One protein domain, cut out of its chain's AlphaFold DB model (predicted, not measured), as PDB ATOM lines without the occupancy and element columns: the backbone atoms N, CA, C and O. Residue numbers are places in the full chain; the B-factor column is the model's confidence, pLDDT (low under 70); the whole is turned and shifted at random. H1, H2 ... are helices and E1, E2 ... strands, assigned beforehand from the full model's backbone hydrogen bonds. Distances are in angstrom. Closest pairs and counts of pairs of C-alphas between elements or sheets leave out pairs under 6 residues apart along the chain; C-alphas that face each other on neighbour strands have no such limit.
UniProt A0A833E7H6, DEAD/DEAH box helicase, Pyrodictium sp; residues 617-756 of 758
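This is residues 617 to 756 of the 758 residues of the protein "DEAD/DEAH box helicase" of Pyrodictium sp (UniProt A0A833E7H6). Two lobes of strand and helix make an elongated body, with helix H5 packed between them. The larger lobe is a strongly twisted five-strand sheet with H3 and H4 over one face and H6 grazing it; the other is a strongly twisted four-strand sheet with H1 on it. The printed part has 140 residues, six named helices and nine named strands in the order E1 E2 H1 E3 E4 H2 E5 H3 E6 H4 H5 E7 H6 E8 E9, class mixed. Both sheets are mixed, in the orders E5 E9 E8 E7 E6 and E2 E1 E4 E3. The whole is compact, radius of gyration of the C-alphas 15.7 A, spanning 51 by 32 by 28 A.

Look first for the larger sheet: E5, residues 668 to 671; E9, 751 to 754; E8, 738 to 741; E7, 718 to 722, 13.0 A long; and E6, 683 to 686. E9 ends at C-alpha 754, (202.939, 236.755, 293.665). On this sheet find H3, 674 to 680; H4, 687 to 694; H5, 704 to 712, 12.4 A long; and H6, 728 to 734, which only grazes it with its residues 728 to 732. For the other sheet, find C-alpha 617 at (196.946, 219.838, 287.093), where E1 begins and runs 16.6 A to 622. E2 is 629 to 635, 18.8 A; E3 is 643 to 647; E4 is 653 to 658, 14.9 A. H1 is 636 to 642 and H2 is 663 to 666.

In the larger sheet, E8 and E9 form a hairpin, with N 739 and O 754 2.7 A apart. E9 is antiparallel to E5, N 669 to O 753 2.9 A. E8 is parallel to E7, N 738 to O 720 2.7 A; E7, H6 and E8 are a strand-helix-strand unit, two parallel neighbours with a helix between, its crossover right-handed. E7 is antiparallel to E6, N 719 to O 685 2.8 A. H3 and H4, on the same face in two layers with the sheet, touch at a steep tilt of 49 degrees, opposite ways; their closest C-alphas are Ala 674 and Ala 694, 5.4 A. H5 is on both sheets: its closest C-alphas to E5 are Glu 706 and Val 669, 4.8 A, and to E3 Leu 704 and Ser 646, 7.3 A. H1 and H5 make two layers with the other sheet. There E1 and E2 form a hairpin, N 619 to O 632 2.8 A, as do E3 and E4, N 654 to O 646 2.8 A; E1 is parallel to E4, N 620 to O 653 2.8 A. E2, H1 and E3 form a split strand-helix-strand unit, with E1 and E4 between its strands, its crossover right-handed. H2 touches H1, closest C-alphas Val 663 and Ser 641, 5.5 A. Every O i to N i+4 pair is within hydrogen-bond range in H1, H4, H5 and H6; H3 has 0 of 3 but 4 of 4 O i to N i+3 pairs, and H2 is too short for an i+4 pair.

The two C-alphas farthest apart are those of Glu 625 and His 679, 51.7 A. The printed part has no cut, and no link is long. Mean pLDDT of the printed part is 70.3; 53 residues are under 70, among them 722 to 756.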
ATOM      1  N   VAL A 617     198.196 220.124 286.388       74.25
ATOM      2  CA  VAL A 617     196.946 219.838 287.093       74.25
ATOM      3  C   VAL A 617     195.965 219.175 286.138       74.25
ATOM      4  O   VAL A 617     195.955 219.483 284.944       74.25
ATOM      5  N   GLU A 618     195.170 218.250 286.669       81.75
ATOM      6  CA  GLU A 618     194.034 217.677 285.950       81.75
ATOM      7  C   GLU A 618     192.952 218.748 285.771       81.75
ATOM      8  O   GLU A 618     192.696 219.539 286.686       81.75
ATOM      9  N   TYR A 619     192.336 218.779 284.594       87.00
ATOM     10  CA  TYR A 619     191.218 219.651 284.281       87.00
ATOM     11  C   TYR A 619     190.085 218.889 283.590       87.00
ATOM     12  O   TYR A 619     190.307 217.890 282.912       87.00
ATOM     13  N   GLU A 620     188.877 219.417 283.748       89.44
ATOM     14  CA  GLU A 620     187.649 219.008 283.073       89.44
ATOM     15  C   GLU A 620     187.256 220.080 282.042       89.44
ATOM     16  O   GLU A 620     187.255 221.274 282.352       89.44
ATOM     17  N   ARG A 621     186.890 219.681 280.823       87.38
ATOM     18  CA  ARG A 621     186.296 220.565 279.804       87.38
ATOM     19  C   ARG A 621     185.050 219.897 279.238       87.38
ATOM     20  O   ARG A 621     185.111 218.733 278.855       87.38
ATOM     21  N   GLU A 622     183.936 220.618 279.186       80.19
ATOM     22  CA  GLU A 622     182.717 220.119 278.538       80.19
ATOM     23  C   GLU A 622     182.989 219.924 277.043       80.19
ATOM     24  O   GLU A 622     183.514 220.830 276.387       80.19
ATOM     25  N   SER A 623     182.699 218.732 276.512       71.38
ATOM     26  CA  SER A 623     182.776 218.507 275.069       71.38
ATOM     27  C   SER A 623     181.626 219.240 274.374       71.38
ATOM     28  O   SER A 623     180.541 219.402 274.924       71.38
ATOM     29  N   GLY A 624     181.868 219.740 273.163       61.94
ATOM     30  CA  GLY A 624     180.856 220.501 272.429       61.94
ATOM     31  C   GLY A 624     179.762 219.644 271.784       61.94
ATOM     32  O   GLY A 624     178.834 220.203 271.209       61.94
ATOM     33  N   GLU A 625     179.869 218.313 271.858       49.16
ATOM     34  CA  GLU A 625     178.947 217.342 271.257       49.16
ATOM     35  C   GLU A 625     178.609 216.233 272.291       49.16
ATOM     36  O   GLU A 625     179.088 215.111 272.173       49.16
ATOM     37  N   GLY A 626     177.798 216.533 273.324       54.75
ATOM     38  CA  GLY A 626     177.258 215.541 274.284       54.75
ATOM     39  C   GLY A 626     177.455 215.874 275.775       54.75
ATOM     40  O   GLY A 626     177.940 216.947 276.118       54.75
ATOM     41  N   GLU A 627     177.078 214.948 276.673       52.00
ATOM     42  CA  GLU A 627     177.373 215.018 278.126       52.00
ATOM     43  C   GLU A 627     178.818 214.590 278.468       52.00
ATOM     44  O   GLU A 627     179.212 214.580 279.638       52.00
ATOM     45  N   ASP A 628     179.627 214.240 277.465       68.56
ATOM     46  CA  ASP A 628     180.985 213.754 277.681       68.56
ATOM     47  C   ASP A 628     181.915 214.881 278.157       68.56
ATOM     48  O   ASP A 628     181.991 215.970 277.575       68.56
ATOM     49  N   VAL A 629     182.658 214.600 279.227       78.81
ATOM     50  CA  VAL A 629     183.633 215.515 279.829       78.81
ATOM     51  C   VAL A 629     185.036 215.083 279.421       78.81
ATOM     52  O   VAL A 629     185.467 213.964 279.699       78.81
ATOM     53  N   ILE A 630     185.781 215.994 278.801       81.19
ATOM     54  CA  ILE A 630     187.202 215.800 278.520       81.19
ATOM     55  C   ILE A 630     187.962 215.963 279.836       81.19
ATOM     56  O   ILE A 630     187.926 217.037 280.435       81.19
ATOM     57  N   ILE A 631     188.671 214.916 280.258       82.44
ATOM     58  CA  ILE A 631     189.590 214.946 281.399       82.44
ATOM     59  C   ILE A 631     191.016 214.823 280.866       82.44
ATOM     60  O   ILE A 631     191.344 213.847 280.191       82.44
ATOM     61  N   ASP A 632     191.859 215.813 281.144       79.50
ATOM     62  CA  ASP A 632     193.262 215.819 280.714       79.50
ATOM     63  C   ASP A 632     194.126 216.618 281.709       79.50
ATOM     64  O   ASP A 632     193.629 217.143 282.704       79.50
ATOM     65  N   THR A 633     195.433 216.716 281.468       76.88
ATOM     66  CA  THR A 633     196.375 217.446 282.326       76.88
ATOM     67  C   THR A 633     197.093 218.551 281.564       76.88
ATOM     68  O   THR A 633     197.466 218.396 280.405       76.88
ATOM     69  N   ALA A 634     197.317 219.690 282.217       75.12
ATOM     70  CA  ALA A 634     198.062 220.797 281.627       75.12
ATOM     71  C   ALA A 634     198.764 221.649 282.681       75.12
ATOM     72  O   ALA A 634     198.430 221.589 283.865       75.12
ATOM     73  N   SER A 635     199.737 222.462 282.253       75.00
ATOM     74  CA  SER A 635     200.406 223.372 283.178       75.00
ATOM     75  C   SER A 635     199.412 224.399 283.718       75.00
ATOM     76  O   SER A 635     198.647 225.006 282.962       75.00
ATOM     77  N   ILE A 636     199.464 224.656 285.025       74.81
ATOM     78  CA  ILE A 636     198.591 225.644 285.669       74.81
ATOM     79  C   ILE A 636     198.742 227.041 285.036       74.81
ATOM     80  O   ILE A 636     197.772 227.788 284.916       74.81
ATOM     81  N   SER A 637     199.943 227.369 284.541       74.12
ATOM     82  CA  SER A 637     200.235 228.592 283.776       74.12
ATOM     83  C   SER A 637     199.485 228.685 282.465       74.12
ATOM     84  O   SER A 637     198.963 229.754 282.140       74.12
ATOM     85  N   THR A 638     199.371 227.576 281.743       77.88
ATOM     86  CA  THR A 638     198.592 227.518 280.511       77.88
ATOM     87  C   THR A 638     197.120 227.740 280.821       77.88
ATOM     88  O   THR A 638     196.505 228.599 280.191       77.88
ATOM     89  N   LEU A 639     196.582 227.053 281.832       84.12
ATOM     90  CA  LEU A 639     195.165 227.129 282.191       84.12
ATOM     91  C   LEU A 639     194.761 228.532 282.665       84.12
ATOM     92  O   LEU A 639     193.893 229.160 282.061       84.12
ATOM     93  N   LEU A 640     195.449 229.073 283.678       81.56
ATOM     94  CA  LEU A 640     195.119 230.375 284.274       81.56
ATOM     95  C   LEU A 640     195.247 231.544 283.299       81.56
ATOM     96  O   LEU A 640     194.513 232.517 283.423       81.56
ATOM     97  N   SER A 641     196.179 231.491 282.346       79.81
ATOM     98  CA  SER A 641     196.434 232.623 281.446       79.81
ATOM     99  C   SER A 641     195.647 232.591 280.133       79.81
ATOM    100  O   SER A 641     195.626 233.605 279.427       79.81
ATOM    101  N   ASN A 642     195.021 231.456 279.795       86.12
ATOM    102  CA  ASN A 642     194.353 231.261 278.504       86.12
ATOM    103  C   ASN A 642     192.866 230.923 278.591       86.12
ATOM    104  O   ASN A 642     192.228 230.948 277.543       86.12
ATOM    105  N   TYR A 643     192.306 230.623 279.764       89.44
ATOM    106  CA  TYR A 643     190.918 230.169 279.858       89.44
ATOM    107  C   TYR A 643     190.151 230.832 280.998       89.44
ATOM    108  O   TYR A 643     190.708 231.221 282.035       89.44
ATOM    109  N   ALA A 644     188.839 230.940 280.806       87.56
ATOM    110  CA  ALA A 644     187.909 231.071 281.915       87.56
ATOM    111  C   ALA A 644     187.913 229.756 282.710       87.56
ATOM    112  O   ALA A 644     187.901 228.678 282.119       87.56
ATOM    113  N   LEU A 645     187.966 229.837 284.039       87.75
ATOM    114  CA  LEU A 645     188.040 228.665 284.912       87.75
ATOM    115  C   LEU A 645     186.823 228.620 285.836       87.75
ATOM    116  O   LEU A 645     186.219 229.655 286.114       87.75
ATOM    117  N   SER A 646     186.499 227.433 286.334       85.56
ATOM    118  CA  SER A 646     185.555 227.186 287.427       85.56
ATOM    119  C   SER A 646     186.028 225.990 288.262       85.56
ATOM    120  O   SER A 646     186.944 225.269 287.870       85.56
ATOM    121  N   LEU A 647     185.454 225.793 289.450       79.25
ATOM    122  CA  LEU A 647     185.675 224.590 290.255       79.25
ATOM    123  C   LEU A 647     184.406 223.741 290.207       79.25
ATOM    124  O   LEU A 647     183.303 224.250 290.412       79.25
ATOM    125  N   SER A 648     184.558 222.450 289.922       72.88
ATOM    126  CA  SER A 648     183.453 221.499 289.988       72.88
ATOM    127  C   SER A 648     183.018 221.277 291.444       72.88
ATOM    128  O   SER A 648     183.753 221.569 292.390       72.88
ATOM    129  N   ARG A 649     181.833 220.681 291.649       66.75
ATOM    130  CA  ARG A 649     181.369 220.276 292.993       66.75
ATOM    131  C   ARG A 649     182.302 219.262 293.675       66.75
ATOM    132  O   ARG A 649     182.271 219.156 294.894       66.75
ATOM    133  N   SER A 650     183.123 218.540 292.908       64.81
ATOM    134  CA  SER A 650     184.144 217.610 293.408       64.81
ATOM    135  C   SER A 650     185.509 218.273 293.655       64.81
ATOM    136  O   SER A 650     186.457 217.585 294.025       64.81
ATOM    137  N   GLY A 651     185.629 219.592 293.457       66.56
ATOM    138  CA  GLY A 651     186.874 220.344 293.639       66.56
ATOM    139  C   GLY A 651     187.859 220.230 292.472       66.56
ATOM    140  O   GLY A 651     188.990 220.699 292.589       66.56
ATOM    141  N   LYS A 652     187.453 219.631 291.346       76.75
ATOM    142  CA  LYS A 652     188.272 219.544 290.131       76.75
ATOM    143  C   LYS A 652     188.215 220.848 289.341       76.75
ATOM    144  O   LYS A 652     187.196 221.541 289.329       76.75
ATOM    145  N   LEU A 653     189.317 221.184 288.677       84.81
ATOM    146  CA  LEU A 653     189.410 222.389 287.862       84.81
ATOM    147  C   LEU A 653     188.626 222.201 286.563       84.81
ATOM    148  O   LEU A 653     188.903 221.273 285.815       84.81
ATOM    149  N   ARG A 654     187.684 223.094 286.270       87.19
ATOM    150  CA  ARG A 654     186.951 223.136 285.003       87.19
ATOM    151  C   ARG A 654     187.431 224.295 284.149       87.19
ATOM    152  O   ARG A 654     187.623 225.398 284.663       87.19
ATOM    153  N   ILE A 655     187.612 224.056 282.855       88.94
ATOM    154  CA  ILE A 655     187.963 225.097 281.887       88.94
ATOM    155  C   ILE A 655     186.790 225.377 280.949       88.94
ATOM    156  O   ILE A 655     186.129 224.460 280.469       88.94
ATOM    157  N   GLY A 656     186.527 226.661 280.717       85.69
ATOM    158  CA  GLY A 656     185.481 227.157 279.828       85.69
ATOM    159  C   GLY A 656     186.040 227.652 278.494       85.69
ATOM    160  O   GLY A 656     186.892 227.010 277.873       85.69
ATOM    161  N   TYR A 657     185.554 228.810 278.049       85.06
ATOM    162  CA  TYR A 657     185.974 229.437 276.797       85.06
ATOM    163  C   TYR A 657     187.397 230.015 276.870       85.06
ATOM    164  O   TYR A 657     187.919 230.339 277.949       85.06
ATOM    165  N   ALA A 658     188.021 230.160 275.699       87.12
ATOM    166  CA  ALA A 658     189.324 230.790 275.547       87.12
ATOM    167  C   ALA A 658     189.273 232.261 275.992       87.12
ATOM    168  O   ALA A 658     188.543 233.081 275.444       87.12
ATOM    169  N   GLN A 659     190.081 232.617 276.988       85.81
ATOM    170  CA  GLN A 659     190.164 233.970 277.523       85.81
ATOM    171  C   GLN A 659     191.612 234.343 277.823       85.81
ATOM    172  O   GLN A 659     192.254 233.815 278.732       85.81
ATOM    173  N   ARG A 660     192.128 235.328 277.089       82.38
ATOM    174  CA  ARG A 660     193.480 235.835 277.311       82.38
ATOM    175  C   ARG A 660     193.545 236.666 278.593       82.38
ATOM    176  O   ARG A 660     192.959 237.742 278.669       82.38
ATOM    177  N   LYS A 661     194.367 236.231 279.549       81.81
ATOM    178  CA  LYS A 661     194.678 236.968 280.785       81.81
ATOM    179  C   LYS A 661     196.177 237.285 280.859       81.81
ATOM    180  O   LYS A 661     197.002 236.671 280.163       81.81
ATOM    181  N   LYS A 662     196.580 238.283 281.654       72.75
ATOM    182  CA  LYS A 662     198.013 238.502 281.922       72.75
ATOM    183  C   LYS A 662     198.465 237.533 283.005       72.75
ATOM    184  O   LYS A 662     197.846 237.469 284.058       72.75
ATOM    185  N   VAL A 663     199.579 236.835 282.772       66.50
ATOM    186  CA  VAL A 663     200.185 235.916 283.757       66.50
ATOM    187  C   VAL A 663     200.381 236.627 285.098       66.50
ATOM    188  O   VAL A 663     199.987 236.108 286.133       66.50
ATOM    189  N   SER A 664     200.875 237.867 285.067       64.56
ATOM    190  CA  SER A 664     201.065 238.687 286.262       64.56
ATOM    191  C   SER A 664     199.787 238.941 287.059       64.56
ATOM    192  O   SER A 664     199.902 239.184 288.245       64.56
ATOM    193  N   GLU A 665     198.601 238.919 286.446       72.31
ATOM    194  CA  GLU A 665     197.308 239.215 287.091       72.31
ATOM    195  C   GLU A 665     196.597 237.963 287.624       72.31
ATOM    196  O   GLU A 665     195.657 238.093 288.406       72.31
ATOM    197  N   VAL A 666     197.007 236.770 287.180       73.06
ATOM    198  CA  VAL A 666     196.382 235.486 287.553       73.06
ATOM    199  C   VAL A 666     197.284 234.606 288.417       73.06
ATOM    200  O   VAL A 666     196.795 233.661 289.018       73.06
ATOM    201  N   PHE A 667     198.580 234.926 288.512       72.81
ATOM    202  CA  PHE A 667     199.558 234.276 289.396       72.81
ATOM    203  C   PHE A 667     199.781 235.059 290.697       72.81
ATOM    204  O   PHE A 667     200.912 235.342 291.101       72.81
ATOM    205  N   GLN A 668     198.685 235.454 291.340       74.75
ATOM    206  CA  GLN A 668     198.694 236.161 292.619       74.75
ATOM    207  C   GLN A 668     197.804 235.415 293.609       74.75
ATOM    208  O   GLN A 668     196.786 234.857 293.214       74.75
ATOM    209  N   VAL A 669     198.198 235.395 294.881       74.62
ATOM    210  CA  VAL A 669     197.354 234.947 295.989       74.62
ATOM    211  C   VAL A 669     197.518 235.910 297.157       74.62
ATOM    212  O   VAL A 669     198.611 236.427 297.425       74.62
ATOM    213  N   TYR A 670     196.432 236.161 297.870       74.81
ATOM    214  CA  TYR A 670     196.468 236.987 299.060       74.81
ATOM    215  C   TYR A 670     197.094 236.225 300.239       74.81
ATOM    216  O   TYR A 670     196.794 235.052 300.471       74.81
ATOM    217  N   ALA A 671     197.954 236.907 301.004       71.12
ATOM    218  CA  ALA A 671     198.628 236.351 302.173       71.12
ATOM    219  C   ALA A 671     198.532 237.291 303.385       71.12
ATOM    220  O   ALA A 671     198.995 238.433 303.355       71.12
ATOM    221  N   LYS A 672     198.022 236.773 304.508       67.69
ATOM    222  CA  LYS A 672     197.877 237.517 305.771       67.69
ATOM    223  C   LYS A 672     199.205 237.888 306.428       67.69
ATOM    224  O   LYS A 672     199.304 238.903 307.111       67.69
ATOM    225  N   MET A 673     200.226 237.044 306.283       68.00
ATOM    226  CA  MET A 673     201.480 237.149 307.036       68.00
ATOM    227  C   MET A 673     202.715 237.160 306.130       68.00
ATOM    228  O   MET A 673     203.719 236.515 306.428       68.00
ATOM    229  N   ALA A 674     202.686 237.941 305.046       63.28
ATOM    230  CA  ALA A 674     203.805 238.076 304.105       63.28
ATOM    231  C   ALA A 674     205.159 238.406 304.775       63.28
ATOM    232  O   ALA A 674     206.209 237.969 304.309       63.28
ATOM    233  N   GLY A 675     205.156 239.119 305.908       65.31
ATOM    234  CA  GLY A 675     206.366 239.407 306.688       65.31
ATOM    235  C   GLY A 675     207.093 238.158 307.208       65.31
ATOM    236  O   GLY A 675     208.321 238.156 307.247       65.31
ATOM    237  N   LYS A 676     206.370 237.073 307.529       70.50
ATOM    238  CA  LYS A 676     206.968 235.790 307.946       70.50
ATOM    239  C   LYS A 676     207.685 235.085 306.796       70.50
ATOM    240  O   LYS A 676     208.644 234.353 307.032       70.50
ATOM    241  N   LEU A 677     207.277 235.353 305.552       71.19
ATOM    242  CA  LEU A 677     207.915 234.782 304.366       71.19
ATOM    243  C   LEU A 677     209.321 235.337 304.115       71.19
ATOM    244  O   LEU A 677     210.116 234.672 303.458       71.19
ATOM    245  N   LYS A 678     209.672 236.489 304.709       72.75
ATOM    246  CA  LYS A 678     211.032 237.049 304.642       72.75
ATOM    247  C   LYS A 678     212.096 236.073 305.152       72.75
ATOM    248  O   LYS A 678     213.216 236.068 304.648       72.75
ATOM    249  N   HIS A 679     211.753 235.217 306.118       73.12
ATOM    250  CA  HIS A 679     212.669 234.196 306.633       73.12
ATOM    251  C   HIS A 679     212.990 233.105 305.609       73.12
ATOM    252  O   HIS A 679     214.066 232.512 305.682       73.12
ATOM    253  N   PHE A 680     212.101 232.893 304.639       72.62
ATOM    254  CA  PHE A 680     212.257 231.919 303.566       72.62
ATOM    255  C   PHE A 680     212.775 232.536 302.262       72.62
ATOM    256  O   PHE A 680     212.844 231.841 301.255       72.62
ATOM    257  N   TYR A 681     213.153 233.820 302.240       76.75
ATOM    258  CA  TYR A 681     213.750 234.414 301.045       76.75
ATOM    259  C   TYR A 681     215.032 233.694 300.644       76.75
ATOM    260  O   TYR A 681     215.891 233.375 301.473       76.75
ATOM    261  N   ASN A 682     215.139 233.461 299.342       68.12
ATOM    262  CA  ASN A 682     216.112 232.593 298.711       68.12
ATOM    263  C   ASN A 682     216.125 231.232 299.411       68.12
ATOM    264  O   ASN A 682     217.171 230.765 299.838       68.12
ATOM    265  N   SER A 683     214.970 230.609 299.622       70.38
ATOM    266  CA  SER A 683     214.873 229.235 300.126       70.38
ATOM    267  C   SER A 683     213.965 228.413 299.236       70.38
ATOM    268  O   SER A 683     213.061 228.944 298.594       70.38
ATOM    269  N   ILE A 684     214.232 227.110 299.205       71.94
ATOM    270  CA  ILE A 684     213.348 226.137 298.573       71.94
ATOM    271  C   ILE A 684     212.669 225.353 299.677       71.94
ATOM    272  O   ILE A 684     213.328 224.670 300.467       71.94
ATOM    273  N   VAL A 685     211.352 225.478 299.727       72.44
ATOM    274  CA  VAL A 685     210.512 224.907 300.774       72.44
ATOM    275  C   VAL A 685     209.281 224.242 300.158       72.44
ATOM    276  O   VAL A 685     208.842 224.657 299.088       72.44
ATOM    277  N   PRO A 686     208.718 223.211 300.805       76.88
ATOM    278  CA  PRO A 686     207.417 222.666 300.429       76.88
ATOM    279  C   PRO A 686     206.339 223.760 300.364       76.88
ATOM    280  O   PRO A 686     206.254 224.596 301.268       76.88
ATOM    281  N   ALA A 687     205.511 223.750 299.318       76.69
ATOM    282  CA  ALA A 687     204.481 224.759 299.073       76.69
ATOM    283  C   ALA A 687     203.506 224.895 300.253       76.69
ATOM    284  O   ALA A 687     203.177 226.010 300.658       76.69
ATOM    285  N   ASN A 688     203.123 223.780 300.877       80.00
ATOM    286  CA  ASN A 688     202.253 223.761 302.053       80.00
ATOM    287  C   ASN A 688     202.837 224.505 303.261       80.00
ATOM    288  O   ASN A 688     202.094 225.168 303.985       80.00
ATOM    289  N   ILE A 689     204.160 224.468 303.454       80.19
ATOM    290  CA  ILE A 689     204.839 225.253 304.493       80.19
ATOM    291  C   ILE A 689     204.753 226.745 304.163       80.19
ATOM    292  O   ILE A 689     204.522 227.556 305.061       80.19
ATOM    293  N   VAL A 690     204.881 227.115 302.884       77.56
ATOM    294  CA  VAL A 690     204.683 228.503 302.432       77.56
ATOM    295  C   VAL A 690     203.257 228.952 302.707       77.56
ATOM    296  O   VAL A 690     203.073 230.000 303.318       77.56
ATOM    297  N   ALA A 691     202.259 228.150 302.323       79.69
ATOM    298  CA  ALA A 691     200.847 228.442 302.553       79.69
ATOM    299  C   ALA A 691     200.552 228.679 304.039       79.69
ATOM    300  O   ALA A 691     199.958 229.693 304.408       79.69
ATOM    301  N   GLN A 692     201.048 227.787 304.901       83.31
ATOM    302  CA  GLN A 692     200.883 227.886 306.346       83.31
ATOM    303  C   GLN A 692     201.588 229.121 306.925       83.31
ATOM    304  O   GLN A 692     200.992 229.870 307.698       83.31
ATOM    305  N   ALA A 693     202.845 229.369 306.545       78.56
ATOM    306  CA  ALA A 693     203.621 230.503 307.044       78.56
ATOM    307  C   ALA A 693     203.063 231.857 306.577       78.56
ATOM    308  O   ALA A 693     203.117 232.841 307.319       78.56
ATOM    309  N   ALA A 694     202.526 231.895 305.358       74.94
ATOM    310  CA  ALA A 694     201.876 233.048 304.754       74.94
ATOM    311  C   ALA A 694     200.468 233.308 305.311       74.94
ATOM    312  O   ALA A 694     199.942 234.408 305.128       74.94
ATOM    313  N   GLY A 695     199.860 232.317 305.974       79.25
ATOM    314  CA  GLY A 695     198.455 232.354 306.371       79.25
ATOM    315  C   GLY A 695     197.523 232.432 305.161       79.25
ATOM    316  O   GLY A 695     196.608 233.249 305.166       79.25
ATOM    317  N   ILE A 696     197.812 231.661 304.106       80.25
ATOM    318  CA  ILE A 696     196.971 231.570 302.908       80.25
ATOM    319  C   ILE A 696     195.803 230.630 303.212       80.25
ATOM    320  O   ILE A 696     196.000 229.429 303.413       80.25
ATOM    321  N   ASP A 697     194.591 231.179 303.225       79.69
ATOM    322  CA  ASP A 697     193.346 230.416 303.306       79.69
ATOM    323  C   ASP A 697     192.579 230.517 301.984       79.69
ATOM    324  O   ASP A 697     192.522 231.588 301.385       79.69
ATOM    325  N   VAL A 698     192.009 229.398 301.530       78.19
ATOM    326  CA  VAL A 698     191.249 229.295 300.276       78.19
ATOM    327  C   VAL A 698     189.938 230.072 300.381       78.19
ATOM    328  O   VAL A 698     189.561 230.751 299.430       78.19
ATOM    329  N   GLU A 699     189.264 230.010 301.532       79.81
ATOM    330  CA  GLU A 699     187.952 230.650 301.716       79.81
ATOM    331  C   GLU A 699     188.035 232.180 301.757       79.81
ATOM    332  O   GLU A 699     187.058 232.868 301.478       79.81
ATOM    333  N   GLU A 700     189.219 232.719 302.047       77.62
ATOM    334  CA  GLU A 700     189.465 234.158 302.169       77.62
ATOM    335  C   GLU A 700     189.991 234.807 300.887       77.62
ATOM    336  O   GLU A 700     190.340 235.986 300.898       77.62
ATOM    337  N   GLN A 701     190.097 234.047 299.796       81.31
ATOM    338  CA  GLN A 701     190.490 234.598 298.502       81.31
ATOM    339  C   GLN A 701     189.270 235.164 297.773       81.31
ATOM    340  O   GLN A 701     188.226 234.509 297.687       81.31
ATOM    341  N   ASP A 702     189.423 236.351 297.192       78.62
ATOM    342  CA  ASP A 702     188.325 237.058 296.534       78.62
ATOM    343  C   ASP A 702     188.127 236.548 295.101       78.62
ATOM    344  O   ASP A 702     186.996 236.428 294.617       78.62
ATOM    345  N   ARG A 703     189.220 236.191 294.410       81.12
ATOM    346  CA  ARG A 703     189.174 235.726 293.018       81.12
ATOM    347  C   ARG A 703     189.259 234.210 292.918       81.12
ATOM    348  O   ARG A 703     189.967 233.543 293.666       81.12
ATOM    349  N   LEU A 704     188.586 233.643 291.921       80.69
ATOM    350  CA  LEU A 704     188.640 232.203 291.675       80.69
ATOM    351  C   LEU A 704     190.065 231.721 291.360       80.69
ATOM    352  O   LEU A 704     190.467 230.663 291.839       80.69
ATOM    353  N   GLU A 705     190.839 232.487 290.587       79.94
ATOM    354  CA  GLU A 705     192.239 232.154 290.307       79.94
ATOM    355  C   GLU A 705     193.067 232.058 291.596       79.94
ATOM    356  O   GLU A 705     193.827 231.107 291.772       79.94
ATOM    357  N   GLU A 706     192.853 232.980 292.534       80.62
ATOM    358  CA  GLU A 706     193.499 232.975 293.848       80.62
ATOM    359  C   GLU A 706     193.079 231.750 294.672       80.62
ATOM    360  O   GLU A 706     193.935 231.101 295.271       80.62
ATOM    361  N   LYS A 707     191.791 231.369 294.654       82.31
ATOM    362  CA  LYS A 707     191.289 230.143 295.309       82.31
ATOM    363  C   LYS A 707     191.965 228.887 294.769       82.31
ATOM    364  O   LYS A 707     192.390 228.033 295.548       82.31
ATOM    365  N   ILE A 708     192.094 228.781 293.445       78.31
ATOM    366  CA  ILE A 708     192.770 227.659 292.780       78.31
ATOM    367  C   ILE A 708     194.237 227.602 293.216       78.31
ATOM    368  O   ILE A 708     194.720 226.545 293.623       78.31
ATOM    369  N   LEU A 709     194.942 228.736 293.198       76.56
ATOM    370  CA  LEU A 709     196.336 228.796 293.632       76.56
ATOM    371  C   LEU A 709     196.502 228.456 295.117       76.56
ATOM    372  O   LEU A 709     197.373 227.658 295.458       76.56
ATOM    373  N   ALA A 710     195.644 228.992 295.987       79.56
ATOM    374  CA  ALA A 710     195.618 228.684 297.414       79.56
ATOM    375  C   ALA A 710     195.389 227.190 297.681       79.56
ATOM    376  O   ALA A 710     196.037 226.614 298.555       79.56
ATOM    377  N   HIS A 711     194.510 226.543 296.909       79.12
ATOM    378  CA  HIS A 711     194.267 225.108 297.012       79.12
ATOM    379  C   HIS A 711     195.505 224.302 296.605       79.12
ATOM    380  O   HIS A 711     195.941 223.418 297.342       79.12
ATOM    381  N   LEU A 712     196.119 224.640 295.468       73.00
ATOM    382  CA  LEU A 712     197.300 223.937 294.967       73.00
ATOM    383  C   LEU A 712     198.506 224.089 295.904       73.00
ATOM    384  O   LEU A 712     199.239 223.128 296.126       73.00
ATOM    385  N   LEU A 713     198.661 225.251 296.543       75.31
ATOM    386  CA  LEU A 713     199.700 225.516 297.544       75.31
ATOM    387  C   LEU A 713     199.616 224.641 298.794       75.31
ATOM    388  O   LEU A 713     200.578 224.604 299.549       75.31
ATOM    389  N   ARG A 714     198.522 223.906 299.026       76.50
ATOM    390  CA  ARG A 714     198.430 222.938 300.134       76.50
ATOM    391  C   ARG A 714     199.175 221.627 299.861       76.50
ATOM    392  O   ARG A 714     199.266 220.787 300.755       76.50
ATOM    393  N   ARG A 715     199.726 221.441 298.660       72.81
ATOM    394  CA  ARG A 715     200.559 220.285 298.298       72.81
ATOM    395  C   ARG A 715     201.993 220.441 298.825       72.81
ATOM    396  O   ARG A 715     202.438 221.538 299.145       72.81
ATOM    397  N   SER A 716     202.740 219.343 298.916       69.44
ATOM    398  CA  SER A 716     204.127 219.341 299.425       69.44
ATOM    399  C   SER A 716     205.188 219.618 298.350       69.44
ATOM    400  O   SER A 716     206.374 219.388 298.589       69.44
ATOM    401  N   ASP A 717     204.791 220.079 297.163       71.62
ATOM    402  CA  ASP A 717     205.721 220.277 296.050       71.62
ATOM    403  C   ASP A 717     206.719 221.421 296.343       71.62
ATOM    404  O   ASP A 717     206.392 222.352 297.085       71.62
ATOM    405  N   PRO A 718     207.953 221.373 295.811       69.56
ATOM    406  CA  PRO A 718     208.984 222.357 296.128       69.56
ATOM    407  C   PRO A 718     208.692 223.722 295.499       69.56
ATOM    408  O   PRO A 718     208.367 223.831 294.322       69.56
ATOM    409  N   VAL A 719     208.905 224.786 296.268       69.81
ATOM    410  CA  VAL A 719     208.737 226.167 295.816       69.81
ATOM    411  C   VAL A 719     209.963 226.988 296.206       69.81
ATOM    412  O   VAL A 719     210.353 227.013 297.374       69.81
ATOM    413  N   TYR A 720     210.574 227.669 295.233       71.81
ATOM    414  CA  TYR A 720     211.601 228.685 295.487       71.81
ATOM    415  C   TYR A 720     210.928 229.999 295.879       71.81
ATOM    416  O   TYR A 720     210.016 230.427 295.185       71.81
ATOM    417  N   ILE A 721     211.371 230.655 296.951       72.25
ATOM    418  CA  ILE A 721     210.898 231.994 297.322       72.25
ATOM    419  C   ILE A 721     211.995 233.002 296.987       72.25
ATOM    420  O   ILE A 721     213.032 233.036 297.646       72.25
ATOM    421  N   ALA A 722     211.752 233.825 295.973       67.25
ATOM    422  CA  ALA A 722     212.662 234.860 295.500       67.25
ATOM    423  C   ALA A 722     212.629 236.104 296.398       67.25
ATOM    424  O   ALA A 722     211.613 236.416 297.036       67.25
ATOM    425  N   LYS A 723     213.730 236.859 296.418       68.12
ATOM    426  CA  LYS A 723     213.745 238.176 297.065       68.12
ATOM    427  C   LYS A 723     212.925 239.214 296.280       68.12
ATOM    428  O   LYS A 723     212.799 239.109 295.060       68.12
ATOM    429  N   PRO A 724     212.391 240.257 296.947       62.62
ATOM    430  CA  PRO A 724     211.581 241.288 296.293       62.62
ATOM    431  C   PRO A 724     212.292 242.081 295.185       62.62
ATOM    432  O   PRO A 724     211.603 242.596 294.304       62.62
ATOM    433  N   ASP A 725     213.619 242.196 295.238       59.81
ATOM    434  CA  ASP A 725     214.499 242.924 294.313       59.81
ATOM    435  C   ASP A 725     215.100 242.050 293.194       59.81
ATOM    436  O   ASP A 725     215.714 242.582 292.272       59.81
ATOM    437  N   GLU A 726     214.898 240.726 293.223       60.78
ATOM    438  CA  GLU A 726     215.285 239.845 292.111       60.78
ATOM    439  C   GLU A 726     214.386 240.111 290.881       60.78
ATOM    440  O   GLU A 726     213.184 240.359 291.021       60.78
ATOM    441  N   GLU A 727     214.966 240.082 289.666       55.00
ATOM    442  CA  GLU A 727     214.280 240.330 288.381       55.00
ATOM    443  C   GLU A 727     213.174 239.284 288.136       55.00
ATOM    444  O   GLU A 727     213.343 238.280 287.447       55.00
ATOM    445  N   PHE A 728     212.006 239.528 288.725       51.19
ATOM    446  CA  PHE A 728     210.855 238.630 288.714       51.19
ATOM    447  C   PHE A 728     210.352 238.298 287.313       51.19
ATOM    448  O   PHE A 728     209.873 237.197 287.080       51.19
ATOM    449  N   GLU A 729     210.480 239.226 286.365       48.28
ATOM    450  CA  GLU A 729     210.059 239.017 284.977       48.28
ATOM    451  C   GLU A 729     210.846 237.883 284.301       48.28
ATOM    452  O   GLU A 729     210.281 237.131 283.507       48.28
ATOM    453  N   LEU A 730     212.112 237.687 284.686       46.38
ATOM    454  CA  LEU A 730     212.922 236.547 284.263       46.38
ATOM    455  C   LEU A 730     212.463 235.259 284.952       46.38
ATOM    456  O   LEU A 730     212.269 234.247 284.295       46.38
ATOM    457  N   LEU A 731     212.190 235.285 286.253       47.09
ATOM    458  CA  LEU A 731     211.687 234.115 286.983       47.09
ATOM    459  C   LEU A 731     210.305 233.642 286.482       47.09
ATOM    460  O   LEU A 731     210.064 232.441 286.355       47.09
ATOM    461  N   VAL A 732     209.421 234.574 286.116       46.41
ATOM    462  CA  VAL A 732     208.099 234.306 285.522       46.41
ATOM    463  C   VAL A 732     208.216 233.659 284.141       46.41
ATOM    464  O   VAL A 732     207.450 232.750 283.828       46.41
ATOM    465  N   ALA A 733     209.169 234.102 283.314       39.28
ATOM    466  CA  ALA A 733     209.343 233.602 281.949       39.28
ATOM    467  C   ALA A 733     209.797 232.133 281.884       39.28
ATOM    468  O   ALA A 733     209.583 231.476 280.866       39.28
ATOM    469  N   TYR A 734     210.396 231.614 282.961       44.66
ATOM    470  CA  TYR A 734     211.023 230.290 282.982       44.66
ATOM    471  C   TYR A 734     210.492 229.362 284.084       44.66
ATOM    472  O   TYR A 734     211.033 228.273 284.253       44.66
ATOM    473  N   GLY A 735     209.435 229.773 284.797       47.75
ATOM    474  CA  GLY A 735     208.833 228.989 285.875       47.75
ATOM    475  C   GLY A 735     209.789 228.835 287.051       47.75
ATOM    476  O   GLY A 735     210.220 227.734 287.341       47.75
ATOM    477  N   TYR A 736     210.198 229.939 287.682       49.78
ATOM    478  CA  TYR A 736     211.133 229.911 288.807       49.78
ATOM    479  C   TYR A 736     210.689 230.787 289.990       49.78
ATOM    480  O   TYR A 736     211.324 231.779 290.320       49.78
ATOM    481  N   GLY A 737     209.650 230.380 290.716       54.28
ATOM    482  CA  GLY A 737     209.511 230.752 292.129       54.28
ATOM    483  C   GLY A 737     208.649 231.964 292.497       54.28
ATOM    484  O   GLY A 737     208.258 232.810 291.707       54.28
ATOM    485  N   VAL A 738     208.329 232.031 293.778       54.81
ATOM    486  CA  VAL A 738     207.374 232.935 294.408       54.81
ATOM    487  C   VAL A 738     208.031 234.249 294.784       54.81
ATOM    488  O   VAL A 738     209.000 234.262 295.538       54.81
ATOM    489  N   ARG A 739     207.457 235.369 294.347       62.03
ATOM    490  CA  ARG A 739     207.798 236.707 294.829       62.03
ATOM    491  C   ARG A 739     206.733 237.219 295.780       62.03
ATOM    492  O   ARG A 739     205.590 237.452 295.419       62.03
ATOM    493  N   VAL A 740     207.121 237.518 297.006       58.12
ATOM    494  CA  VAL A 740     206.203 238.122 297.976       58.12
ATOM    495  C   VAL A 740     206.314 239.642 297.877       58.12
ATOM    496  O   VAL A 740     207.384 240.181 298.154       58.12
ATOM    497  N   ILE A 741     205.235 240.340 297.504       58.53
ATOM    498  CA  ILE A 741     205.212 241.808 297.448       58.53
ATOM    499  C   ILE A 741     204.250 242.331 298.517       58.53
ATOM    500  O   ILE A 741     203.034 242.347 298.353       58.53
ATOM    501  N   ALA A 742     204.798 242.822 299.625       54.53
ATOM    502  CA  ALA A 742     203.987 243.585 300.562       54.53
ATOM    503  C   ALA A 742     203.546 244.895 299.883       54.53
ATOM    504  O   ALA A 742     204.383 245.741 299.576       54.53
ATOM    505  N   ARG A 743     202.245 245.047 299.621       52.47
ATOM    506  CA  ARG A 743     201.627 246.343 299.327       52.47
ATOM    507  C   ARG A 743     200.895 246.775 300.585       52.47
ATOM    508  O   ARG A 743     200.035 246.038 301.033       52.47
ATOM    509  N   GLU A 744     201.232 247.928 301.148       46.41
ATOM    510  CA  GLU A 744     200.347 248.566 302.121       46.41
ATOM    511  C   GLU A 744     199.170 249.160 301.341       46.41
ATOM    512  O   GLU A 744     199.315 250.177 300.663       46.41
ATOM    513  N   GLU A 745     198.014 248.500 301.368       43.19
ATOM    514  CA  GLU A 745     196.776 249.155 300.954       43.19
ATOM    515  C   GLU A 745     196.357 250.136 302.052       43.19
ATOM    516  O   GLU A 745     196.205 249.760 303.216       43.19
ATOM    517  N   LEU A 746     196.182 251.406 301.677       39.12
ATOM    518  CA  LEU A 746     195.668 252.466 302.545       39.12
ATOM    519  C   LEU A 746     194.396 251.984 303.264       39.12
ATOM    520  O   LEU A 746     193.337 251.859 302.658       39.12
ATOM    521  N   GLY A 747     194.520 251.704 304.564       46.47
ATOM    522  CA  GLY A 747     193.408 251.325 305.440       46.47
ATOM    523  C   GLY A 747     193.255 249.831 305.753       46.47
ATOM    524  O   GLY A 747     192.420 249.500 306.591       46.47
ATOM    525  N   SER A 748     194.058 248.921 305.181       48.25
ATOM    526  CA  SER A 748     194.030 247.500 305.569       48.25
ATOM    527  C   SER A 748     195.432 246.880 305.665       48.25
ATOM    528  O   SER A 748     196.289 247.081 304.811       48.25
ATOM    529  N   ARG A 749     195.698 246.098 306.727       48.72
ATOM    530  CA  ARG A 749     196.944 245.315 306.891       48.72
ATOM    531  C   ARG A 749     196.933 244.076 305.981       48.72
ATOM    532  O   ARG A 749     196.983 242.951 306.472       48.72
ATOM    533  N   ARG A 750     196.802 244.268 304.669       53.84
ATOM    534  CA  ARG A 750     196.773 243.200 303.657       53.84
ATOM    535  C   ARG A 750     198.092 243.182 302.879       53.84
ATOM    536  O   ARG A 750     198.677 244.231 302.666       53.84
ATOM    537  N   ALA A 751     198.589 242.007 302.486       56.06
ATOM    538  CA  ALA A 751     199.777 241.862 301.639       56.06
ATOM    539  C   ALA A 751     199.523 240.847 300.511       56.06
ATOM    540  O   ALA A 751     198.802 239.868 300.702       56.06
ATOM    541  N   ILE A 752     200.122 241.062 299.333       57.59
ATOM    542  CA  ILE A 752     199.884 240.239 298.136       57.59
ATOM    543  C   ILE A 752     201.127 239.389 297.838       57.59
ATOM    544  O   ILE A 752     202.223 239.901 297.605       57.59
ATOM    545  N   ALA A 753     200.987 238.066 297.819       58.34
ATOM    546  CA  ALA A 753     202.057 237.179 297.375       58.34
ATOM    547  C   ALA A 753     201.879 236.866 295.881       58.34
ATOM    548  O   ALA A 753     200.859 236.334 295.458       58.34
ATOM    549  N   TYR A 754     202.882 237.179 295.062       56.41
ATOM    550  CA  TYR A 754     202.939 236.755 293.665       56.41
ATOM    551  C   TYR A 754     203.578 235.380 293.633       56.41
ATOM    552  O   TYR A 754     204.767 235.223 293.902       56.41
ATOM    553  N   ILE A 755     202.798 234.358 293.330       53.69
ATOM    554  CA  ILE A 755     203.284 232.990 293.412       53.69
ATOM    555  C   ILE A 755     203.497 232.484 291.998       53.69
ATOM    556  O   ILE A 755     202.531 232.253 291.283       53.69
ATOM    557  N   VAL A 756     204.758 232.321 291.592       47.50
ATOM    558  CA  VAL A 756     205.106 231.603 290.362       47.50
ATOM    559  C   VAL A 756     205.682 230.262 290.768       47.50
ATOM    560  O   VAL A 756     206.529 230.164 291.655       47.50
TER     561      VAL A 756